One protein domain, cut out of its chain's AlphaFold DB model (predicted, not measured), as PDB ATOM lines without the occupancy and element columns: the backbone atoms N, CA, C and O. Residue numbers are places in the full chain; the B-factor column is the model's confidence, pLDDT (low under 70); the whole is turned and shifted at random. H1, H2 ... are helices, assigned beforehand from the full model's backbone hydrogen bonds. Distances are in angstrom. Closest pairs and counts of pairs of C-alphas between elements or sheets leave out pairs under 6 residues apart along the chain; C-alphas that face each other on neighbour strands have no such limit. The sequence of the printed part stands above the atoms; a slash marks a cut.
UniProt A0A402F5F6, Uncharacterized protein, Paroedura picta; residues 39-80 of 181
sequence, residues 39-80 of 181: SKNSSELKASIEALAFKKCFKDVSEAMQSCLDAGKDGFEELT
ATOM      1  N   SER A  39     -20.693  28.932  54.007       59.09
ATOM      2  CA  SER A  39     -19.806  28.580  52.884       59.09
ATOM      3  C   SER A  39     -20.332  27.444  51.994       59.09
ATOM      4  O   SER A  39     -20.070  27.396  50.789       59.09
ATOM      5  N   LYS A  40     -21.127  26.525  52.556       59.19
ATOM      6  CA  LYS A  40     -21.696  25.404  51.791       59.19
ATOM      7  C   LYS A  40     -22.791  25.851  50.813       59.19
ATOM      8  O   LYS A  40     -22.906  25.295  49.731       59.19
ATOM      9  N   ASN A  41     -23.529  26.908  51.155       63.44
ATOM     10  CA  ASN A  41     -24.603  27.440  50.311       63.44
ATOM     11  C   ASN A  41     -24.085  28.411  49.236       63.44
ATOM     12  O   ASN A  41     -24.683  28.511  48.166       63.44
ATOM     13  N   SER A  42     -22.990  29.137  49.495       70.38
ATOM     14  CA  SER A  42     -22.427  30.097  48.535       70.38
ATOM     15  C   SER A  42     -21.763  29.407  47.341       70.38
ATOM     16  O   SER A  42     -21.940  29.851  46.207       70.38
ATOM     17  N   SER A  43     -21.061  28.295  47.573       72.31
ATOM     18  CA  SER A  43     -20.431  27.489  46.519       72.31
ATOM     19  C   SER A  43     -21.462  26.814  45.605       72.31
ATOM     20  O   SER A  43     -21.337  26.882  44.382       72.31
ATOM     21  N   GLU A  44     -22.532  26.246  46.169       81.94
ATOM     22  CA  GLU A  44     -23.651  25.681  45.396       81.94
ATOM     23  C   GLU A  44     -24.379  26.750  44.565       81.94
ATOM     24  O   GLU A  44     -24.733  26.518  43.404       81.94
ATOM     25  N   LEU A  45     -24.562  27.947  45.130       83.75
ATOM     26  CA  LEU A  45     -25.166  29.079  44.433       83.75
ATOM     27  C   LEU A  45     -24.268  29.593  43.297       83.75
ATOM     28  O   LEU A  45     -24.767  29.793  42.190       83.75
ATOM     29  N   LYS A  46     -22.954  29.733  43.524       84.69
ATOM     30  CA  LYS A  46     -21.971  30.098  42.485       84.69
ATOM     31  C   LYS A  46     -21.985  29.080  41.344       84.69
ATOM     32  O   LYS A  46     -22.180  29.466  40.195       84.69
ATOM     33  N   ALA A  47     -21.904  27.787  41.662       87.50
ATOM     34  CA  ALA A  47     -21.955  26.714  40.671       87.50
ATOM     35  C   ALA A  47     -23.264  26.730  39.863       87.50
ATOM     36  O   ALA A  47     -23.256  26.534  38.647       87.50
ATOM     37  N   SER A  48     -24.395  27.012  40.517       91.00
ATOM     38  CA  SER A  48     -25.698  27.112  39.852       91.00
ATOM     39  C   SER A  48     -25.776  28.310  38.903       91.00
ATOM     40  O   SER A  48     -26.295  28.181  37.792       91.00
ATOM     41  N   ILE A  49     -25.241  29.466  39.311       90.94
ATOM     42  CA  ILE A  49     -25.180  30.673  38.477       90.94
ATOM     43  C   ILE A  49     -24.250  30.457  37.283       90.94
ATOM     44  O   ILE A  49     -24.642  30.765  36.159       90.94
ATOM     45  N   GLU A  50     -23.064  29.887  37.488       89.69
ATOM     46  CA  GLU A  50     -22.114  29.580  36.412       89.69
ATOM     47  C   GLU A  50     -22.698  28.579  35.414       89.69
ATOM     48  O   GLU A  50     -22.634  28.804  34.206       89.69
ATOM     49  N   ALA A  51     -23.349  27.514  35.892       94.50
ATOM     50  CA  ALA A  51     -24.009  26.542  35.026       94.50
ATOM     51  C   ALA A  51     -25.143  27.172  34.202       94.50
ATOM     52  O   ALA A  51     -25.330  26.825  33.032       94.50
ATOM     53  N   LEU A  52     -25.906  28.102  34.783       94.06
ATOM     54  CA  LEU A  52     -26.965  28.828  34.081       94.06
ATOM     55  C   LEU A  52     -26.381  29.802  33.055       94.06
ATOM     56  O   LEU A  52     -26.818  29.804  31.904       94.06
ATOM     57  N   ALA A  53     -25.375  30.585  33.442       91.69
ATOM     58  CA  ALA A  53     -24.674  31.506  32.556       91.69
ATOM     59  C   ALA A  53     -24.045  30.763  31.371       91.69
ATOM     60  O   ALA A  53     -24.213  31.186  30.228       91.69
ATOM     61  N   PHE A  54     -23.419  29.610  31.621       93.50
ATOM     62  CA  PHE A  54     -22.880  28.738  30.582       93.50
ATOM     63  C   PHE A  54     -23.975  28.239  29.640       93.50
ATOM     64  O   PHE A  54     -23.834  28.361  28.429       93.50
ATOM     65  N   LYS A  55     -25.091  27.722  30.170       95.19
ATOM     66  CA  LYS A  55     -26.219  27.259  29.344       95.19
ATOM     67  C   LYS A  55     -26.800  28.372  28.478       95.19
ATOM     68  O   LYS A  55     -27.140  28.120  27.326       95.19
ATOM     69  N   LYS A  56     -26.912  29.586  29.023       95.62
ATOM     70  CA  LYS A  56     -27.383  30.756  28.282       95.62
ATOM     71  C   LYS A  56     -26.405  31.130  27.169       95.62
ATOM     72  O   LYS A  56     -26.812  31.172  26.020       95.62
ATOM     73  N   CYS A  57     -25.125  31.289  27.494       92.69
ATOM     74  CA  CYS A  57     -24.077  31.583  26.516       92.69
ATOM     75  C   CYS A  57     -24.020  30.518  25.412       92.69
ATOM     76  O   CYS A  57     -23.995  30.844  24.234       92.69
ATOM     77  N   PHE A  58     -24.083  29.237  25.780       93.69
ATOM     78  CA  PHE A  58     -24.103  28.134  24.826       93.69
ATOM     79  C   PHE A  58     -25.303  28.214  23.879       93.69
ATOM     80  O   PHE A  58     -25.148  28.025  22.675       93.69
ATOM     81  N   LYS A  59     -26.493  28.514  24.412       94.19
ATOM     82  CA  LYS A  59     -27.694  28.711  23.602       94.19
ATOM     83  C   LYS A  59     -27.521  29.892  22.643       94.19
ATOM     84  O   LYS A  59     -27.746  29.713  21.452       94.19
ATOM     85  N   ASP A  60     -27.073  31.040  23.143       89.56
ATOM     86  CA  ASP A  60     -26.884  32.258  22.349       89.56
ATOM     87  C   ASP A  60     -25.858  32.027  21.219       89.56
ATOM     88  O   ASP A  60     -26.099  32.377  20.066       89.56
ATOM     89  N   VAL A  61     -24.744  31.346  21.520       89.50
ATOM     90  CA  VAL A  61     -23.725  30.958  20.530       89.50
ATOM     91  C   VAL A  61     -24.282  29.962  19.515       89.50
ATOM     92  O   VAL A  61     -24.015  30.092  18.323       89.50
ATOM     93  N   SER A  62     -25.068  28.974  19.952       88.19
ATOM     94  CA  SER A  62     -25.677  27.991  19.052       88.19
ATOM     95  C   SER A  62     -26.691  28.633  18.106       88.19
ATOM     96  O   SER A  62     -26.732  28.270  16.933       88.19
ATOM     97  N   GLU A  63     -27.501  29.576  18.590       88.88
ATOM     98  CA  GLU A  63     -28.462  30.325  17.772       88.88
ATOM     99  C   GLU A  63     -27.746  31.246  16.776       88.88
ATOM    100  O   GLU A  63     -28.111  31.273  15.598       88.88
ATOM    101  N   ALA A  64     -26.685  31.934  17.208       84.00
ATOM    102  CA  ALA A  64     -25.850  32.750  16.329       84.00
ATOM    103  C   ALA A  64     -25.172  31.903  15.237       84.00
ATOM    104  O   ALA A  64     -25.183  32.270  14.061       84.00
ATOM    105  N   MET A  65     -24.637  30.736  15.607       81.94
ATOM    106  CA  MET A  65     -23.993  29.811  14.676       81.94
ATOM    107  C   MET A  65     -24.988  29.248  13.656       81.94
ATOM    108  O   MET A  65     -24.682  29.218  12.466       81.94
ATOM    109  N   GLN A  66     -26.183  28.841  14.095       82.69
ATOM    110  CA  GLN A  66     -27.227  28.352  13.194       82.69
ATOM    111  C   GLN A  66     -27.703  29.452  12.239       82.69
ATOM    112  O   GLN A  66     -27.789  29.217  11.037       82.69
ATOM    113  N   SER A  67     -27.905  30.673  12.743       77.69
ATOM    114  CA  SER A  67     -28.280  31.826  11.915       77.69
ATOM    115  C   SER A  67     -27.243  32.114  10.825       77.69
ATOM    116  O   SER A  67     -27.609  32.453   9.706       77.69
ATOM    117  N   CYS A  68     -25.952  31.922  11.113       69.94
ATOM    118  CA  CYS A  68     -24.888  32.093  10.119       69.94
ATOM    119  C   CYS A  68     -24.815  30.956   9.098       69.94
ATOM    120  O   CYS A  68     -24.476  31.200   7.942       69.94
ATOM    121  N   LEU A  69     -25.147  29.723   9.490       74.44
ATOM    122  CA  LEU A  69     -25.282  28.612   8.544       74.44
ATOM    123  C   LEU A  69     -26.459  28.841   7.585       74.44
ATOM    124  O   LEU A  69     -26.342  28.544   6.397       74.44
ATOM    125  N   ASP A  70     -27.552  29.416   8.089       75.00
ATOM    126  CA  ASP A  70     -28.759  29.698   7.309       75.00
ATOM    127  C   ASP A  70     -28.614  30.962   6.431       75.00
ATOM    128  O   ASP A  70     -29.195  31.028   5.347       75.00
ATOM    129  N   ALA A  71     -27.808  31.947   6.851       66.19
ATOM    130  CA  ALA A  71     -27.555  33.203   6.128       66.19
ATOM    131  C   ALA A  71     -26.540  33.087   4.969       66.19
ATOM    132  O   ALA A  71     -26.346  34.042   4.215       66.19
ATOM    133  N   GLY A  72     -25.908  31.925   4.779       64.31
ATOM    134  CA  GLY A  72     -24.904  31.718   3.735       64.31
ATOM    135  C   GLY A  72     -23.543  32.356   4.052       64.31
ATOM    136  O   GLY A  72     -23.255  32.748   5.179       64.31
ATOM    137  N   LYS A  73     -22.660  32.410   3.044       59.84
ATOM    138  CA  LYS A  73     -21.218  32.690   3.200       59.84
ATOM    139  C   LYS A  73     -20.897  34.045   3.860       59.84
ATOM    140  O   LYS A  73     -19.862  34.149   4.507       59.84
ATOM    141  N   ASP A  74     -21.799  35.020   3.755       60.50
ATOM    142  CA  ASP A  74     -21.591  36.390   4.243       60.50
ATOM    143  C   ASP A  74     -21.848  36.540   5.757       60.50
ATOM    144  O   ASP A  74     -21.264  37.410   6.395       60.50
ATOM    145  N   GLY A  75     -22.659  35.665   6.375       60.25
ATOM    146  CA  GLY A  75     -22.921  35.717   7.824       60.25
ATOM    147  C   GLY A  75     -21.742  35.238   8.679       60.25
ATOM    148  O   GLY A  75     -21.574  35.653   9.823       60.25
ATOM    149  N   PHE A  76     -20.877  34.390   8.115       58.91
ATOM    150  CA  PHE A  76     -19.701  33.875   8.820       58.91
ATOM    151  C   PHE A  76     -18.650  34.961   9.078       58.91
ATOM    152  O   PHE A  76     -18.001  34.917  10.122       58.91
ATOM    153  N   GLU A  77     -18.518  35.941   8.174       61.66
ATOM    154  CA  GLU A  77     -17.560  37.047   8.310       61.66
ATOM    155  C   GLU A  77     -17.865  37.937   9.527       61.66
ATOM    156  O   GLU A  77     -16.935  38.441  10.149       61.66
ATOM    157  N   GLU A  78     -19.137  38.069   9.923       62.41
ATOM    158  CA  GLU A  78     -19.559  38.865  11.086       62.41
ATOM    159  C   GLU A  78     -19.252  38.173  12.432       62.41
ATOM    160  O   GLU A  78     -19.022  38.844  13.439       62.41
ATOM    161  N   LEU A  79     -19.186  36.833  12.457       62.12
ATOM    162  CA  LEU A  79     -18.848  36.046  13.656       62.12
ATOM    163  C   LEU A  79     -17.359  35.711  13.786       62.12
ATOM    164  O   LEU A  79     -16.879  35.449  14.894       62.12
ATOM    165  N   THR A  80     -16.613  35.670  12.683       64.94
ATOM    166  CA  THR A  80     -15.164  35.473  12.740       64.94
ATOM    167  C   THR A  80     -14.459  36.781  13.053       64.94
ATOM    168  O   THR A  80     -14.578  37.761  12.328       64.94
TER     169      THR A  80
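This is residues 39 to 80 of the 181 residues of an uncharacterized protein of Paroedura picta (UniProt A0A402F5F6). One long helix, H1, makes nearly the whole length of this model, and after its last residue, Asp 70, the backbone folds back through a tight link into a very short helix, H2, like a small hook on a rod. Residues 39 to 60 of H1 stand free. The printed part has 42 residues with two named helices, H1 then H2, and no named strand; the class is all helix. It is extended, with a radius of gyration of the C-alphas of 15.9 A and spans of 50 by 15 by 6 A.

Find C-alpha 39 at (-19.806, 28.580, 52.884); from there H1, residues 39 to 70, runs 46.5 A to C-alpha 70 at (-28.759, 29.698, 7.309). Then look for H2, residues 75 to 79, which ends at C-alpha 79 at (-18.848, 36.046, 13.656).

H1 and H2 touch only at the corner by their link, H1 with residues 67 to 69 alone; the closest C-alphas, of Cys 68 and Gly 75, are 4.7 A apart. In H1, 27 of 28 O i to N i+4 pairs are within hydrogen-bond range; in H2, 0 of 1, beside 2 of 2 O i to N i+3 pairs.

The C-alphas farthest apart, of Ser 39 and Lys 73, are 49.9 A apart. The printed part has no cut. Look for pLDDT under 70 at residues 39 to 41, 68 and 71 to 80.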